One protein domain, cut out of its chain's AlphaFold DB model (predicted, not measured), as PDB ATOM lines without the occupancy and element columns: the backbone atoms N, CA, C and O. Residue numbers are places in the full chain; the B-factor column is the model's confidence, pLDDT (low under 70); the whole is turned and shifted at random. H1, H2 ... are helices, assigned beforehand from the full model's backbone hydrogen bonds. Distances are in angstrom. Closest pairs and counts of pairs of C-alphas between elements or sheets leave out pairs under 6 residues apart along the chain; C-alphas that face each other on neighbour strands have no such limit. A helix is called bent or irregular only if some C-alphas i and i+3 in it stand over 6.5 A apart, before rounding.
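AT A GLANCE: This is residues 37 to 123, 202 to 235 and 289 to 302 of the 307 residues of a protein of Botryosphaeria parva (strain UCR-NP2) (UniProt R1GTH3). Long, nearly straight H1 has H3 packed along it and H2 folding back beside H3, a loose bundle; H4 packs on H1a, and residues 110 to 123 stick out. The printed part has 135 residues and four named helices, H1 to H4: all helix. It is loose, radius of gyration of the C-alphas 20.4 A, spanning 70 by 44 by 22 A.

IN THESE COORDINATES: H1, residues 37 to 82, begins at C-alpha 37 (140.606, 185.526, 101.970); by its hydrogen bonds one helix, it is bent, C-alphas 53 and 56 being 6.8 A apart, with arms H1a to residue 53 and H1b from 56. H2 is residues 88 to 123; H3, 206 to 235. H4, 289 to 300, is only just irregular, C-alphas 292 and 295 being 6.6 A apart.

HOW THE PARTS SIT: H1b touches H3, opposite ways, closest at C-alphas Gly 59 and Gly 215, 4.4 A. H2 touches H3, closest at C-alphas Ile 102 and Gly 209, 6.1 A. Every O i to N i+4 pair is within hydrogen-bond range in H1a and H3.

THE WHOLE: Across the first cut C-alphas 123 and 202 are 40.4 A apart, and across the second cut C-alphas 235 and 289 are 18.4 A apart; 49 printed residues have pLDDT under 70.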
ATOM      1  N   ARG A  37     139.650 186.487 102.544       74.38
ATOM      2  CA  ARG A  37     140.606 185.526 101.970       74.38
ATOM      3  C   ARG A  37     142.029 186.070 101.904       74.38
ATOM      4  O   ARG A  37     142.958 185.340 102.214       74.38
ATOM      5  N   PHE A  38     142.201 187.348 101.568       80.38
ATOM      6  CA  PHE A  38     143.509 188.007 101.617       80.38
ATOM      7  C   PHE A  38     144.083 188.034 103.040       80.38
ATOM      8  O   PHE A  38     145.239 187.672 103.235       80.38
ATOM      9  N   MET A  39     143.273 188.406 104.037       79.62
ATOM     10  CA  MET A  39     143.683 188.447 105.443       79.62
ATOM     11  C   MET A  39     144.054 187.054 105.967       79.62
ATOM     12  O   MET A  39     145.074 186.907 106.631       79.62
ATOM     13  N   SER A  40     143.275 186.023 105.623       80.19
ATOM     14  CA  SER A  40     143.566 184.633 105.998       80.19
ATOM     15  C   SER A  40     144.827 184.089 105.314       80.19
ATOM     16  O   SER A  40     145.683 183.497 105.972       80.19
ATOM     17  N   ALA A  41     145.003 184.349 104.013       81.56
ATOM     18  CA  ALA A  41     146.194 183.932 103.270       81.56
ATOM     19  C   ALA A  41     147.460 184.637 103.781       81.56
ATOM     20  O   ALA A  41     148.495 183.995 103.961       81.56
ATOM     21  N   MET A  42     147.367 185.939 104.067       85.88
ATOM     22  CA  MET A  42     148.462 186.699 104.663       85.88
ATOM     23  C   MET A  42     148.760 186.205 106.084       85.88
ATOM     24  O   MET A  42     149.919 185.953 106.390       85.88
ATOM     25  N   GLY A  43     147.741 185.998 106.925       86.25
ATOM     26  CA  GLY A  43     147.897 185.494 108.294       86.25
ATOM     27  C   GLY A  43     148.509 184.095 108.349       86.25
ATOM     28  O   GLY A  43     149.434 183.863 109.118       86.25
ATOM     29  N   THR A  44     148.076 183.189 107.470       88.62
ATOM     30  CA  THR A  44     148.688 181.858 107.319       88.62
ATOM     31  C   THR A  44     150.148 181.984 106.882       88.62
ATOM     32  O   THR A  44     151.018 181.345 107.468       88.62
ATOM     33  N   GLY A  45     150.445 182.860 105.914       88.19
ATOM     34  CA  GLY A  45     151.817 183.167 105.509       88.19
ATOM     35  C   GLY A  45     152.668 183.697 106.666       88.19
ATOM     36  O   GLY A  45     153.778 183.220 106.872       88.19
ATOM     37  N   VAL A  46     152.136 184.615 107.474       90.62
ATOM     38  CA  VAL A  46     152.823 185.130 108.667       90.62
ATOM     39  C   VAL A  46     153.086 184.007 109.672       90.62
ATOM     40  O   VAL A  46     154.222 183.897 110.114       90.62
ATOM     41  N   LEU A  47     152.117 183.134 109.976       90.19
ATOM     42  CA  LEU A  47     152.306 182.000 110.900       90.19
ATOM     43  C   LEU A  47     153.403 181.031 110.434       90.19
ATOM     44  O   LEU A  47     154.249 180.613 111.232       90.19
ATOM     45  N   VAL A  48     153.421 180.684 109.143       91.12
ATOM     46  CA  VAL A  48     154.483 179.836 108.575       91.12
ATOM     47  C   VAL A  48     155.827 180.559 108.623       91.12
ATOM     48  O   VAL A  48     156.826 179.973 109.041       91.12
ATOM     49  N   GLY A  49     155.845 181.840 108.248       89.44
ATOM     50  CA  GLY A  49     157.043 182.669 108.256       89.44
ATOM     51  C   GLY A  49     157.643 182.792 109.653       89.44
ATOM     52  O   GLY A  49     158.815 182.492 109.836       89.44
ATOM     53  N   THR A  50     156.847 183.136 110.668       91.50
ATOM     54  CA  THR A  50     157.322 183.258 112.055       91.50
ATOM     55  C   THR A  50     157.881 181.942 112.574       91.50
ATOM     56  O   THR A  50     158.895 181.940 113.264       91.50
ATOM     57  N   SER A  51     157.260 180.820 112.205       91.75
ATOM     58  CA  SER A  51     157.709 179.494 112.630       91.75
ATOM     59  C   SER A  51     159.072 179.143 112.032       91.75
ATOM     60  O   SER A  51     159.974 178.761 112.769       91.75
ATOM     61  N   LEU A  52     159.245 179.305 110.715       89.38
ATOM     62  CA  LEU A  52     160.446 178.854 109.998       89.38
ATOM     63  C   LEU A  52     161.612 179.854 110.012       89.38
ATOM     64  O   LEU A  52     162.760 179.426 109.969       89.38
ATOM     65  N   ILE A  53     161.343 181.161 110.047       88.50
ATOM     66  CA  ILE A  53     162.371 182.216 109.967       88.50
ATOM     67  C   ILE A  53     162.853 182.665 111.349       88.50
ATOM     68  O   ILE A  53     164.002 183.077 111.489       88.50
ATOM     69  N   VAL A  54     161.978 182.634 112.356       89.75
ATOM     70  CA  VAL A  54     162.269 183.205 113.681       89.75
ATOM     71  C   VAL A  54     162.323 182.102 114.732       89.75
ATOM     72  O   VAL A  54     163.383 181.808 115.270       89.75
ATOM     73  N   ILE A  55     161.197 181.431 114.971       90.94
ATOM     74  CA  ILE A  55     161.012 180.566 116.143       90.94
ATOM     75  C   ILE A  55     161.871 179.299 116.067       90.94
ATOM     76  O   ILE A  55     162.503 178.932 117.055       90.94
ATOM     77  N   ILE A  56     161.907 178.615 114.918       92.12
ATOM     78  CA  ILE A  56     162.725 177.405 114.756       92.12
ATOM     79  C   ILE A  56     164.224 177.738 114.809       92.12
ATOM     80  O   ILE A  56     164.909 177.080 115.590       92.12
ATOM     81  N   PRO A  57     164.742 178.736 114.060       88.69
ATOM     82  CA  PRO A  57     166.146 179.143 114.151       88.69
ATOM     83  C   PRO A  57     166.583 179.535 115.569       88.69
ATOM     84  O   PRO A  57     167.583 179.010 116.055       88.69
ATOM     85  N   GLU A  58     165.807 180.363 116.272       89.62
ATOM     86  CA  GLU A  58     166.114 180.735 117.661       89.62
ATOM     87  C   GLU A  58     166.030 179.526 118.606       89.62
ATOM     88  O   GLU A  58     166.866 179.364 119.497       89.62
ATOM     89  N   GLY A  59     165.055 178.637 118.397       91.00
ATOM     90  CA  GLY A  59     164.895 177.416 119.184       91.00
ATOM     91  C   GLY A  59     166.079 176.458 119.045       91.00
ATOM     92  O   GLY A  59     166.583 175.969 120.058       91.00
ATOM     93  N   ILE A  60     166.562 176.212 117.818       90.44
ATOM     94  CA  ILE A  60     167.735 175.350 117.599       90.44
ATOM     95  C   ILE A  60     169.012 175.996 118.140       90.44
ATOM     96  O   ILE A  60     169.790 175.306 118.793       90.44
ATOM     97  N   GLU A  61     169.225 177.299 117.939       90.12
ATOM     98  CA  GLU A  61     170.413 178.004 118.440       90.12
ATOM     99  C   GLU A  61     170.463 177.971 119.973       90.12
ATOM    100  O   GLU A  61     171.498 177.662 120.566       90.12
ATOM    101  N   THR A  62     169.314 178.179 120.618       89.12
ATOM    102  CA  THR A  62     169.182 178.081 122.077       89.12
ATOM    103  C   THR A  62     169.489 176.664 122.579       89.12
ATOM    104  O   THR A  62     170.132 176.498 123.614       89.12
ATOM    105  N   LEU A  63     169.082 175.622 121.846       86.19
ATOM    106  CA  LEU A  63     169.410 174.238 122.207       86.19
ATOM    107  C   LEU A  63     170.895 173.915 122.038       86.19
ATOM    108  O   LEU A  63     171.480 173.265 122.906       86.19
ATOM    109  N   TYR A  64     171.504 174.355 120.937       86.31
ATOM    110  CA  TYR A  64     172.922 174.110 120.677       86.31
ATOM    111  C   TYR A  64     173.808 174.836 121.690       86.31
ATOM    112  O   TYR A  64     174.710 174.225 122.261       86.31
ATOM    113  N   THR A  65     173.501 176.098 121.988       84.25
ATOM    114  CA  THR A  65     174.234 176.880 122.995       84.25
ATOM    115  C   THR A  65     174.076 176.305 124.403       84.25
ATOM    116  O   THR A  65     175.060 176.252 125.140       84.25
ATOM    117  N   ALA A  66     172.897 175.782 124.762       79.94
ATOM    118  CA  ALA A  66     172.706 175.080 126.032       79.94
ATOM    119  C   ALA A  66     173.593 173.824 126.142       79.94
ATOM    120  O   ALA A  66     174.148 173.539 127.207       79.94
ATOM    121  N   HIS A  67     173.772 173.088 125.039       73.12
ATOM    122  CA  HIS A  67     174.644 171.915 125.006       73.12
ATOM    123  C   HIS A  67     176.129 172.302 125.114       73.12
ATOM    124  O   HIS A  67     176.861 171.738 125.929       73.12
ATOM    125  N   GLU A  68     176.577 173.311 124.367       71.19
ATOM    126  CA  GLU A  68     177.973 173.764 124.403       71.19
ATOM    127  C   GLU A  68     178.357 174.411 125.744       71.19
ATOM    128  O   GLU A  68     179.429 174.110 126.279       71.19
ATOM    129  N   ALA A  69     177.478 175.217 126.346       64.69
ATOM    130  CA  ALA A  69     177.718 175.856 127.643       64.69
ATOM    131  C   ALA A  69     177.993 174.832 128.760       64.69
ATOM    132  O   ALA A  69     178.909 175.017 129.568       64.69
ATOM    133  N   SER A  70     177.278 173.705 128.743       60.72
ATOM    134  CA  SER A  70     177.495 172.617 129.702       60.72
ATOM    135  C   SER A  70     178.842 171.891 129.512       60.72
ATOM    136  O   SER A  70     179.409 171.359 130.468       60.72
ATOM    137  N   SER A  71     179.417 171.930 128.302       59.66
ATOM    138  CA  SER A  71     180.729 171.338 127.993       59.66
ATOM    139  C   SER A  71     181.911 172.267 128.330       59.66
ATOM    140  O   SER A  71     182.931 171.814 128.860       59.66
ATOM    141  N   HIS A  72     181.769 173.579 128.105       54.62
ATOM    142  CA  HIS A  72     182.831 174.569 128.334       54.62
ATOM    143  C   HIS A  72     183.040 174.903 129.817       54.62
ATOM    144  O   HIS A  72     184.184 174.974 130.277       54.62
ATOM    145  N   THR A  73     181.955 175.011 130.591       56.78
ATOM    146  CA  THR A  73     182.019 175.243 132.046       56.78
ATOM    147  C   THR A  73     182.747 174.106 132.775       56.78
ATOM    148  O   THR A  73     183.376 174.320 133.813       56.78
ATOM    149  N   GLN A  74     182.709 172.890 132.222       53.75
ATOM    150  CA  GLN A  74     183.437 171.745 132.760       53.75
ATOM    151  C   GLN A  74     184.949 171.868 132.520       53.75
ATOM    152  O   GLN A  74     185.721 171.611 133.441       53.75
ATOM    153  N   ASN A  75     185.374 172.301 131.329       53.44
ATOM    154  CA  ASN A  75     186.786 172.330 130.941       53.44
ATOM    155  C   ASN A  75     187.573 173.469 131.624       53.44
ATOM    156  O   ASN A  75     188.620 173.217 132.213       53.44
ATOM    157  N   GLU A  76     187.060 174.707 131.641       50.81
ATOM    158  CA  GLU A  76     187.758 175.830 132.306       50.81
ATOM    159  C   GLU A  76     187.854 175.645 133.824       50.81
ATOM    160  O   GLU A  76     188.886 175.924 134.440       50.81
ATOM    161  N   ARG A  77     186.790 175.121 134.441       49.81
ATOM    162  CA  ARG A  77     186.764 174.868 135.882       49.81
ATOM    163  C   ARG A  77     187.657 173.689 136.272       49.81
ATOM    164  O   ARG A  77     188.200 173.685 137.373       49.81
ATOM    165  N   GLN A  78     187.831 172.716 135.379       50.78
ATOM    166  CA  GLN A  78     188.762 171.604 135.553       50.78
ATOM    167  C   GLN A  78     190.223 172.074 135.465       50.78
ATOM    168  O   GLN A  78     191.023 171.680 136.307       50.78
ATOM    169  N   VAL A  79     190.540 172.994 134.547       55.94
ATOM    170  CA  VAL A  79     191.885 173.588 134.408       55.94
ATOM    171  C   VAL A  79     192.277 174.447 135.622       55.94
ATOM    172  O   VAL A  79     193.417 174.378 136.065       55.94
ATOM    173  N   TYR A  80     191.345 175.204 136.209       48.06
ATOM    174  CA  TYR A  80     191.627 176.044 137.389       48.06
ATOM    175  C   TYR A  80     191.702 175.275 138.721       48.06
ATOM    176  O   TYR A  80     192.282 175.769 139.685       48.06
ATOM    177  N   LEU A  81     191.071 174.099 138.815       50.75
ATOM    178  CA  LEU A  81     190.978 173.329 140.065       50.75
ATOM    179  C   LEU A  81     191.959 172.156 140.147       50.75
ATOM    180  O   LEU A  81     192.293 171.767 141.266       50.75
ATOM    181  N   ASP A  82     192.461 171.636 139.018       53.50
ATOM    182  CA  ASP A  82     193.654 170.767 139.017       53.50
ATOM    183  C   ASP A  82     194.880 171.524 139.570       53.50
ATOM    184  O   ASP A  82     195.745 170.918 140.196       53.50
ATOM    185  N   ASP A  83     194.906 172.856 139.438       59.09
ATOM    186  CA  ASP A  83     195.948 173.728 140.003       59.09
ATOM    187  C   ASP A  83     195.806 173.935 141.535       59.09
ATOM    188  O   ASP A  83     196.714 174.440 142.192       59.09
ATOM    189  N   LEU A  84     194.673 173.527 142.136       65.44
ATOM    190  CA  LEU A  84     194.347 173.713 143.563       65.44
ATOM    191  C   LEU A  84     194.207 172.397 144.367       65.44
ATOM    192  O   LEU A  84     193.829 172.452 145.537       65.44
ATOM    193  N   ASP A  85     194.501 171.234 143.770       61.41
ATOM    194  CA  ASP A  85     194.464 169.885 144.387       61.41
ATOM    195  C   ASP A  85     193.175 169.576 145.190       61.41
ATOM    196  O   ASP A  85     193.176 168.927 146.239       61.41
ATOM    197  N   VAL A  86     192.027 170.078 144.716       60.22
ATOM    198  CA  VAL A  86     190.739 169.912 145.410       60.22
ATOM    199  C   VAL A  86     190.121 168.534 145.086       60.22
ATOM    200  O   VAL A  86     190.036 168.154 143.914       60.22
ATOM    201  N   PRO A  87     189.625 167.759 146.077       58.75
ATOM    202  CA  PRO A  87     189.100 166.411 145.848       58.75
ATOM    203  C   PRO A  87     187.913 166.357 144.867       58.75
ATOM    204  O   PRO A  87     186.821 166.865 145.139       58.75
ATOM    205  N   LYS A  88     188.094 165.615 143.764       55.31
ATOM    206  CA  LYS A  88     187.140 165.417 142.645       55.31
ATOM    207  C   LYS A  88     185.712 165.012 143.065       55.31
ATOM    208  O   LYS A  88     184.749 165.305 142.358       55.31
ATOM    209  N   ALA A  89     185.551 164.387 144.235       54.22
ATOM    210  CA  ALA A  89     184.271 163.889 144.745       54.22
ATOM    211  C   ALA A  89     183.272 164.988 145.166       54.22
ATOM    212  O   ALA A  89     182.062 164.778 145.080       54.22
ATOM    213  N   LEU A  90     183.744 166.168 145.589       51.66
ATOM    214  CA  LEU A  90     182.869 167.299 145.940       51.66
ATOM    215  C   LEU A  90     182.354 168.043 144.694       51.66
ATOM    216  O   LEU A  90     181.266 168.616 144.722       51.66
ATOM    217  N   HIS A  91     183.096 167.969 143.583       47.25
ATOM    218  CA  HIS A  91     182.797 168.651 142.320       47.25
ATOM    219  C   HIS A  91     181.727 167.947 141.481       47.25
ATOM    220  O   HIS A  91     180.864 168.609 140.900       47.25
ATOM    221  N   ALA A  92     181.726 166.614 141.463       50.72
ATOM    222  CA  ALA A  92     180.763 165.842 140.682       50.72
ATOM    223  C   ALA A  92     179.312 166.073 141.140       50.72
ATOM    224  O   ALA A  92     178.402 166.072 140.324       50.72
ATOM    225  N   ARG A  93     179.070 166.340 142.431       50.03
ATOM    226  CA  ARG A  93     177.712 166.327 142.999       50.03
ATOM    227  C   ARG A  93     176.830 167.518 142.602       50.03
ATOM    228  O   ARG A  93     175.615 167.371 142.538       50.03
ATOM    229  N   SER A  94     177.415 168.691 142.341       48.53
ATOM    230  CA  SER A  94     176.654 169.894 141.955       48.53
ATOM    231  C   SER A  94     176.368 169.959 140.455       48.53
ATOM    232  O   SER A  94     175.310 170.447 140.073       48.53
ATOM    233  N   SER A  95     177.306 169.503 139.621       50.25
ATOM    234  CA  SER A  95     177.197 169.550 138.156       50.25
ATOM    235  C   SER A  95     176.503 168.301 137.594       50.25
ATOM    236  O   SER A  95     175.693 168.421 136.677       50.25
ATOM    237  N   ALA A  96     176.687 167.126 138.217       57.00
ATOM    238  CA  ALA A  96     175.947 165.920 137.835       57.00
ATOM    239  C   ALA A  96     174.433 166.090 137.990       57.00
ATOM    240  O   ALA A  96     173.688 165.547 137.189       57.00
ATOM    241  N   ARG A  97     173.974 166.885 138.967       56.28
ATOM    242  CA  ARG A  97     172.539 167.112 139.181       56.28
ATOM    243  C   ARG A  97     171.872 167.839 138.009       56.28
ATOM    244  O   ARG A  97     170.753 167.495 137.660       56.28
ATOM    245  N   ASN A  98     172.534 168.822 137.396       61.50
ATOM    246  CA  ASN A  98     171.966 169.536 136.245       61.50
ATOM    247  C   ASN A  98     171.972 168.650 134.991       61.50
ATOM    248  O   ASN A  98     170.998 168.627 134.245       61.50
ATOM    249  N   ARG A  99     173.037 167.864 134.808       61.19
ATOM    250  CA  ARG A  99     173.175 166.926 133.691       61.19
ATOM    251  C   ARG A  99     172.203 165.752 133.769       61.19
ATOM    252  O   ARG A  99     171.597 165.419 132.766       61.19
ATOM    253  N   GLU A 100     171.981 165.195 134.956       68.62
ATOM    254  CA  GLU A 100     170.964 164.162 135.187       68.62
ATOM    255  C   GLU A 100     169.564 164.660 134.804       68.62
ATOM    256  O   GLU A 100     168.773 163.920 134.220       68.62
ATOM    257  N   VAL A 101     169.266 165.931 135.091       70.62
ATOM    258  CA  VAL A 101     168.010 166.557 134.676       70.62
ATOM    259  C   VAL A 101     167.962 166.672 133.150       70.62
ATOM    260  O   VAL A 101     167.020 166.159 132.557       70.62
ATOM    261  N   ILE A 102     168.962 167.273 132.499       70.81
ATOM    262  CA  ILE A 102     168.984 167.443 131.031       70.81
ATOM    263  C   ILE A 102     168.928 166.095 130.293       70.81
ATOM    264  O   ILE A 102     168.132 165.949 129.365       70.81
ATOM    265  N   ASP A 103     169.699 165.095 130.726       78.69
ATOM    266  CA  ASP A 103     169.703 163.752 130.134       78.69
ATOM    267  C   ASP A 103     168.310 163.111 130.249       78.69
ATOM    268  O   ASP A 103     167.775 162.594 129.268       78.69
ATOM    269  N   ARG A 104     167.650 163.255 131.408       80.44
ATOM    270  CA  ARG A 104     166.269 162.794 131.603       80.44
ATOM    271  C   ARG A 104     165.278 163.483 130.660       80.44
ATOM    272  O   ARG A 104     164.440 162.804 130.070       80.44
ATOM    273  N   TRP A 105     165.358 164.807 130.505       72.44
ATOM    274  CA  TRP A 105     164.489 165.542 129.573       72.44
ATOM    275  C   TRP A 105     164.741 165.138 128.119       72.44
ATOM    276  O   TRP A 105     163.801 165.057 127.329       72.44
ATOM    277  N   THR A 106     165.993 164.853 127.773       79.62
ATOM    278  CA  THR A 106     166.383 164.400 126.433       79.62
ATOM    279  C   THR A 106     165.816 163.011 126.138       79.62
ATOM    280  O   THR A 106     165.237 162.798 125.071       79.62
ATOM    281  N   ASP A 107     165.890 162.090 127.101       83.31
ATOM    282  CA  ASP A 107     165.281 160.759 127.003       83.31
ATOM    283  C   ASP A 107     163.754 160.831 126.872       83.31
ATOM    284  O   ASP A 107     163.153 160.117 126.063       83.31
ATOM    285  N   ASP A 108     163.107 161.700 127.651       80.56
ATOM    286  CA  ASP A 108     161.658 161.900 127.589       80.56
ATOM    287  C   ASP A 108     161.231 162.515 126.246       80.56
ATOM    288  O   ASP A 108     160.230 162.089 125.660       80.56
ATOM    289  N   LEU A 109     162.027 163.437 125.695       72.62
ATOM    290  CA  LEU A 109     161.807 163.992 124.359       72.62
ATOM    291  C   LEU A 109     161.986 162.928 123.262       72.62
ATOM    292  O   LEU A 109     161.187 162.870 122.327       72.62
ATOM    293  N   ALA A 110     162.982 162.046 123.388       79.19
ATOM    294  CA  ALA A 110     163.195 160.940 122.454       79.19
ATOM    295  C   ALA A 110     162.033 159.930 122.480       79.19
ATOM    296  O   ALA A 110     161.583 159.474 121.423       79.19
ATOM    297  N   ARG A 111     161.482 159.630 123.666       78.88
ATOM    298  CA  ARG A 111     160.261 158.813 123.804       78.88
ATOM    299  C   ARG A 111     159.052 159.488 123.162       78.88
ATOM    300  O   ARG A 111     158.316 158.839 122.423       78.88
ATOM    301  N   ALA A 112     158.858 160.784 123.407       70.12
ATOM    302  CA  ALA A 112     157.767 161.545 122.804       70.12
ATOM    303  C   ALA A 112     157.859 161.563 121.268       70.12
ATOM    304  O   ALA A 112     156.845 161.373 120.595       70.12
ATOM    305  N   LYS A 113     159.073 161.703 120.715       73.25
ATOM    306  CA  LYS A 113     159.325 161.606 119.271       73.25
ATOM    307  C   LYS A 113     158.935 160.234 118.711       73.25
ATOM    308  O   LYS A 113     158.200 160.180 117.729       73.25
ATOM    309  N   GLY A 114     159.350 159.143 119.358       74.94
ATOM    310  CA  GLY A 114     158.992 157.786 118.923       74.94
ATOM    311  C   GLY A 114     157.479 157.526 118.947       74.94
ATOM    312  O   GLY A 114     156.927 156.916 118.029       74.94
ATOM    313  N   ASN A 115     156.779 158.061 119.952       75.00
ATOM    314  CA  ASN A 115     155.319 157.988 120.024       75.00
ATOM    315  C   ASN A 115     154.653 158.780 118.885       75.00
ATOM    316  O   ASN A 115     153.674 158.312 118.308       75.00
ATOM    317  N   ALA A 116     155.191 159.952 118.533       66.75
ATOM    318  CA  ALA A 116     154.695 160.754 117.417       66.75
ATOM    319  C   ALA A 116     154.907 160.061 116.059       66.75
ATOM    320  O   ALA A 116     154.012 160.086 115.222       66.75
ATOM    321  N   GLU A 117     156.046 159.392 115.859       70.75
ATOM    322  CA  GLU A 117     156.324 158.595 114.652       70.75
ATOM    323  C   GLU A 117     155.364 157.399 114.537       70.75
ATOM    324  O   GLU A 117     154.828 157.137 113.462       70.75
ATOM    325  N   THR A 118     155.053 156.744 115.659       69.19
ATOM    326  CA  THR A 118     154.062 155.653 115.717       69.19
ATOM    327  C   THR A 118     152.648 156.149 115.386       69.19
ATOM    328  O   THR A 118     151.894 155.479 114.686       69.19
ATOM    329  N   LEU A 119     152.275 157.340 115.866       51.62
ATOM    330  CA  LEU A 119     150.982 157.962 115.562       51.62
ATOM    331  C   LEU A 119     150.889 158.426 114.104       51.62
ATOM    332  O   LEU A 119     149.831 158.294 113.496       51.62
ATOM    333  N   ALA A 120     151.985 158.929 113.530       62.66
ATOM    334  CA  ALA A 120     152.035 159.310 112.123       62.66
ATOM    335  C   ALA A 120     151.796 158.099 111.200       62.66
ATOM    336  O   ALA A 120     151.024 158.214 110.249       62.66
ATOM    337  N   ASP A 121     152.364 156.936 111.528       60.28
ATOM    338  CA  ASP A 121     152.179 155.680 110.780       60.28
ATOM    339  C   ASP A 121     150.742 155.124 110.869       60.28
ATOM    340  O   ASP A 121     150.220 154.530 109.929       60.28
ATOM    341  N   LEU A 122     150.034 155.386 111.972       54.22
ATOM    342  CA  LEU A 122     148.613 155.039 112.096       54.22
ATOM    343  C   LEU A 122     147.706 155.945 111.249       54.22
ATOM    344  O   LEU A 122     146.634 155.521 110.821       54.22
ATOM    345  N   THR A 123     148.114 157.192 111.002       54.91
ATOM    346  CA  THR A 123     147.329 158.152 110.203       54.91
ATOM    347  C   THR A 123     147.533 158.016 108.693       54.91
ATOM    348  O   THR A 123     146.714 158.520 107.923       54.91
ATOM    349  N   GLU A 202     165.962 175.593 141.360       60.88
ATOM    350  CA  GLU A 202     166.135 174.302 142.049       60.88
ATOM    351  C   GLU A 202     165.706 173.088 141.216       60.88
ATOM    352  O   GLU A 202     166.350 172.043 141.307       60.88
ATOM    353  N   THR A 203     164.658 173.203 140.392       64.12
ATOM    354  CA  THR A 203     164.067 172.047 139.687       64.12
ATOM    355  C   THR A 203     164.531 171.909 138.233       64.12
ATOM    356  O   THR A 203     164.581 170.799 137.712       64.12
ATOM    357  N   LEU A 204     164.900 173.015 137.579       64.56
ATOM    358  CA  LEU A 204     165.207 173.054 136.140       64.56
ATOM    359  C   LEU A 204     166.709 172.993 135.811       64.56
ATOM    360  O   LEU A 204     167.086 173.211 134.670       64.56
ATOM    361  N   GLY A 205     167.573 172.660 136.774       64.38
ATOM    362  CA  GLY A 205     168.996 172.428 136.491       64.38
ATOM    363  C   GLY A 205     169.814 173.696 136.205       64.38
ATOM    364  O   GLY A 205     170.745 173.659 135.406       64.38
ATOM    365  N   GLY A 206     169.495 174.819 136.858       73.06
ATOM    366  CA  GLY A 206     170.240 176.077 136.716       73.06
ATOM    367  C   GLY A 206     170.004 176.796 135.381       73.06
ATOM    368  O   GLY A 206     168.998 176.574 134.714       73.06
ATOM    369  N   GLU A 207     170.918 177.697 135.011       73.00
ATOM    370  CA  GLU A 207     170.815 178.505 133.782       73.00
ATOM    371  C   GLU A 207     170.894 177.638 132.513       73.00
ATOM    372  O   GLU A 207     170.154 177.876 131.562       73.00
ATOM    373  N   GLU A 208     171.701 176.575 132.540       73.69
ATOM    374  CA  GLU A 208     171.896 175.637 131.424       73.69
ATOM    375  C   GLU A 208     170.621 174.835 131.113       73.69
ATOM    376  O   GLU A 208     170.172 174.779 129.967       73.69
ATOM    377  N   GLY A 209     169.981 174.254 132.135       77.19
ATOM    378  CA  GLY A 209     168.743 173.497 131.937       77.19
ATOM    379  C   GLY A 209     167.548 174.388 131.575       77.19
ATOM    380  O   GLY A 209     166.678 173.966 130.814       77.19
ATOM    381  N   MET A 210     167.538 175.650 132.024       80.81
ATOM    382  CA  MET A 210     166.547 176.641 131.594       80.81
ATOM    383  C   MET A 210     166.701 176.992 130.110       80.81
ATOM    384  O   MET A 210     165.693 177.096 129.411       80.81
ATOM    385  N   GLN A 211     167.931 177.148 129.609       84.25
ATOM    386  CA  GLN A 211     168.185 177.386 128.183       84.25
ATOM    387  C   GLN A 211     167.766 176.178 127.343       84.25
ATOM    388  O   GLN A 211     167.018 176.339 126.382       84.25
ATOM    389  N   PHE A 212     168.130 174.964 127.763       85.38
ATOM    390  CA  PHE A 212     167.700 173.743 127.081       85.38
ATOM    391  C   PHE A 212     166.167 173.621 127.032       85.38
ATOM    392  O   PHE A 212     165.585 173.442 125.961       85.38
ATOM    393  N   ALA A 213     165.491 173.803 128.170       86.12
ATOM    394  CA  ALA A 213     164.031 173.770 128.237       86.12
ATOM    395  C   ALA A 213     163.393 174.863 127.368       86.12
ATOM    396  O   ALA A 213     162.417 174.599 126.667       86.12
ATOM    397  N   THR A 214     163.963 176.071 127.366       87.94
ATOM    398  CA  THR A 214     163.503 177.179 126.518       87.94
ATOM    399  C   THR A 214     163.616 176.808 125.042       87.94
ATOM    400  O   THR A 214     162.646 176.966 124.306       87.94
ATOM    401  N   GLY A 215     164.740 176.227 124.618       88.19
ATOM    402  CA  GLY A 215     164.926 175.743 123.253       88.19
ATOM    403  C   GLY A 215     163.921 174.653 122.856       88.19
ATOM    404  O   GLY A 215     163.292 174.748 121.801       88.19
ATOM    405  N   CYS A 216     163.670 173.664 123.726       88.62
ATOM    406  CA  CYS A 216     162.644 172.640 123.490       88.62
ATOM    407  C   CYS A 216     161.239 173.246 123.357       88.62
ATOM    408  O   CYS A 216     160.483 172.870 122.457       88.62
ATOM    409  N   VAL A 217     160.886 174.192 124.232       90.12
ATOM    410  CA  VAL A 217     159.585 174.877 124.215       90.12
ATOM    411  C   VAL A 217     159.424 175.726 122.951       90.12
ATOM    412  O   VAL A 217     158.354 175.697 122.341       90.12
ATOM    413  N   LEU A 218     160.476 176.425 122.513       91.06
ATOM    414  CA  LEU A 218     160.473 177.197 121.266       91.06
ATOM    415  C   LEU A 218     160.250 176.294 120.047       91.06
ATOM    416  O   LEU A 218     159.383 176.588 119.224       91.06
ATOM    417  N   LEU A 219     160.944 175.154 119.958       91.81
ATOM    418  CA  LEU A 219     160.751 174.210 118.851       91.81
ATOM    419  C   LEU A 219     159.361 173.573 118.846       91.81
ATOM    420  O   LEU A 219     158.742 173.451 117.787       91.81
ATOM    421  N   PHE A 220     158.841 173.208 120.017       91.25
ATOM    422  CA  PHE A 220     157.483 172.684 120.135       91.25
ATOM    423  C   PHE A 220     156.432 173.730 119.722       91.25
ATOM    424  O   PHE A 220     155.485 173.419 118.992       91.25
ATOM    425  N   SER A 221     156.629 174.994 120.117       91.56
ATOM    426  CA  SER A 221     155.782 176.113 119.691       91.56
ATOM    427  C   SER A 221     155.849 176.337 118.177       91.56
ATOM    428  O   SER A 221     154.807 176.507 117.543       91.56
ATOM    429  N   GLY A 222     157.044 176.291 117.578       91.19
ATOM    430  CA  GLY A 222     157.231 176.422 116.130       91.19
ATOM    431  C   GLY A 222     156.542 175.302 115.343       91.19
ATOM    432  O   GLY A 222     155.859 175.568 114.353       91.19
ATOM    433  N   GLY A 223     156.641 174.058 115.820       87.94
ATOM    434  CA  GLY A 223     155.933 172.915 115.233       87.94
ATOM    435  C   GLY A 223     154.409 173.046 115.326       87.94
ATOM    436  O   GLY A 223     153.703 172.777 114.354       87.94
ATOM    437  N   THR A 224     153.898 173.536 116.459       90.31
ATOM    438  CA  THR A 224     152.456 173.759 116.665       90.31
ATOM    439  C   THR A 224     151.914 174.853 115.742       90.31
ATOM    440  O   THR A 224     150.854 174.687 115.138       90.31
ATOM    441  N   PHE A 225     152.643 175.956 115.570       90.12
ATOM    442  CA  PHE A 225     152.248 177.017 114.637       90.12
ATOM    443  C   PHE A 225     152.265 176.544 113.181       90.12
ATOM    444  O   PHE A 225     151.350 176.875 112.422       90.12
ATOM    445  N   LEU A 226     153.238 175.711 112.802       88.25
ATOM    446  CA  LEU A 226     153.286 175.121 111.466       88.25
ATOM    447  C   LEU A 226     152.128 174.133 111.226       88.25
ATOM    448  O   LEU A 226     151.538 174.142 110.145       88.25
ATOM    449  N   TYR A 227     151.754 173.343 112.239       87.12
ATOM    450  CA  TYR A 227     150.581 172.464 112.192       87.12
ATOM    451  C   TYR A 227     149.285 173.255 111.967       87.12
ATOM    452  O   TYR A 227     148.518 172.941 111.055       87.12
ATOM    453  N   VAL A 228     149.064 174.329 112.735       87.94
ATOM    454  CA  VAL A 228     147.879 175.193 112.588       87.94
ATOM    455  C   VAL A 228     147.842 175.853 111.211       87.94
ATOM    456  O   VAL A 228     146.780 175.920 110.589       87.94
ATOM    457  N   ALA A 229     148.987 176.314 110.704       86.38
ATOM    458  CA  ALA A 229     149.062 176.916 109.379       86.38
ATOM    459  C   ALA A 229     148.732 175.911 108.262       86.38
ATOM    460  O   ALA A 229     147.978 176.238 107.343       86.38
ATOM    461  N   MET A 230     149.241 174.678 108.364       81.12
ATOM    462  CA  MET A 230     148.922 173.602 107.423       81.12
ATOM    463  C   MET A 230     147.430 173.268 107.448       81.12
ATOM    464  O   MET A 230     146.790 173.249 106.394       81.12
ATOM    465  N   HIS A 231     146.868 173.085 108.643       81.19
ATOM    466  CA  HIS A 231     145.449 172.800 108.825       81.19
ATOM    467  C   HIS A 231     144.564 173.919 108.243       81.19
ATOM    468  O   HIS A 231     143.620 173.654 107.500       81.19
ATOM    469  N   SER A 232     144.940 175.183 108.467       76.75
ATOM    470  CA  SER A 232     144.223 176.357 107.944       76.75
ATOM    471  C   SER A 232     144.245 176.444 106.406       76.75
ATOM    472  O   SER A 232     143.291 176.920 105.784       76.75
ATOM    473  N   MET A 233     145.316 175.961 105.765       66.69
ATOM    474  CA  MET A 233     145.447 175.964 104.302       66.69
ATOM    475  C   MET A 233     144.684 174.807 103.630       66.69
ATOM    476  O   MET A 233     144.204 174.951 102.502       66.69
ATOM    477  N   GLN A 234     144.527 173.672 104.314       67.75
ATOM    478  CA  GLN A 234     143.810 172.501 103.790       67.75
ATOM    479  C   GLN A 234     142.287 172.712 103.735       67.75
ATOM    480  O   GLN A 234     141.649 172.308 102.760       67.75
ATOM    481  N   GLU A 235     141.709 173.430 104.702       59.66
ATOM    482  CA  GLU A 235     140.282 173.810 104.698       59.66
ATOM    483  C   GLU A 235     139.938 174.729 103.502       59.66
ATOM    484  O   GLU A 235     138.853 174.681 102.930       59.66
ATOM    485  N   VAL A 289     153.169 184.144 100.247       86.38
ATOM    486  CA  VAL A 289     154.627 184.327 100.188       86.38
ATOM    487  C   VAL A 289     155.014 185.699 100.740       86.38
ATOM    488  O   VAL A 289     155.928 185.787 101.553       86.38
ATOM    489  N   ALA A 290     154.289 186.762 100.378       88.94
ATOM    490  CA  ALA A 290     154.514 188.087 100.947       88.94
ATOM    491  C   ALA A 290     154.344 188.089 102.476       88.94
ATOM    492  O   ALA A 290     155.180 188.659 103.170       88.94
ATOM    493  N   GLY A 291     153.327 187.399 103.006       87.75
ATOM    494  CA  GLY A 291     153.126 187.208 104.445       87.75
ATOM    495  C   GLY A 291     154.284 186.467 105.121       87.75
ATOM    496  O   GLY A 291     154.745 186.901 106.175       87.75
ATOM    497  N   MET A 292     154.817 185.414 104.493       90.94
ATOM    498  CA  MET A 292     155.997 184.694 105.001       90.94
ATOM    499  C   MET A 292     157.256 185.567 105.046       90.94
ATOM    500  O   MET A 292     158.121 185.333 105.884       90.94
ATOM    501  N   LEU A 293     157.371 186.576 104.175       89.00
ATOM    502  CA  LEU A 293     158.510 187.499 104.157       89.00
ATOM    503  C   LEU A 293     158.403 188.625 105.199       89.00
ATOM    504  O   LEU A 293     159.413 189.261 105.499       89.00
ATOM    505  N   VAL A 294     157.222 188.878 105.777       89.25
ATOM    506  CA  VAL A 294     157.039 189.942 106.784       89.25
ATOM    507  C   VAL A 294     157.959 189.746 108.002       89.25
ATOM    508  O   VAL A 294     158.661 190.698 108.352       89.25
ATOM    509  N   PRO A 295     158.060 188.548 108.612       85.31
ATOM    510  CA  PRO A 295     158.998 188.303 109.711       85.31
ATOM    511  C   PRO A 295     160.470 188.548 109.341       85.31
ATOM    512  O   PRO A 295     161.210 189.120 110.141       85.31
ATOM    513  N   LEU A 296     160.894 188.217 108.113       84.88
ATOM    514  CA  LEU A 296     162.260 188.512 107.649       84.88
ATOM    515  C   LEU A 296     162.543 190.016 107.638       84.88
ATOM    516  O   LEU A 296     163.598 190.450 108.094       84.88
ATOM    517  N   LEU A 297     161.595 190.832 107.167       80.94
ATOM    518  CA  LEU A 297     161.756 192.291 107.166       80.94
ATOM    519  C   LEU A 297     161.881 192.854 108.587       80.94
ATOM    520  O   LEU A 297     162.625 193.810 108.802       80.94
ATOM    521  N   THR A 298     161.204 192.247 109.566       78.06
ATOM    522  CA  THR A 298     161.329 192.656 110.974       78.06
ATOM    523  C   THR A 298     162.677 192.277 111.597       78.06
ATOM    524  O   THR A 298     163.163 192.996 112.472       78.06
ATOM    525  N   GLN A 299     163.332 191.215 111.113       72.00
ATOM    526  CA  GLN A 299     164.681 190.839 111.552       72.00
ATOM    527  C   GLN A 299     165.762 191.792 111.015       72.00
ATOM    528  O   GLN A 299     166.704 192.117 111.737       72.00
ATOM    529  N   VAL A 300     165.605 192.325 109.795       62.84
ATOM    530  CA  VAL A 300     166.578 193.261 109.185       62.84
ATOM    531  C   VAL A 300     166.749 194.552 110.008       62.84
ATOM    532  O   VAL A 300     167.819 195.156 109.989       62.84
ATOM    533  N   GLY A 301     165.747 194.943 110.803       55.56
ATOM    534  CA  GLY A 301     165.842 196.092 111.711       55.56
ATOM    535  C   GLY A 301     166.786 195.901 112.909       55.56
ATOM    536  O   GLY A 301     167.311 196.887 113.419       55.56
ATOM    537  N   HIS A 302     167.048 194.661 113.342       53.16
ATOM    538  CA  HIS A 302     167.918 194.370 114.494       53.16
ATOM    539  C   HIS A 302     169.399 194.179 114.117       53.16
ATOM    540  O   HIS A 302     170.260 194.244 114.989       53.16
TER     541      HIS A 302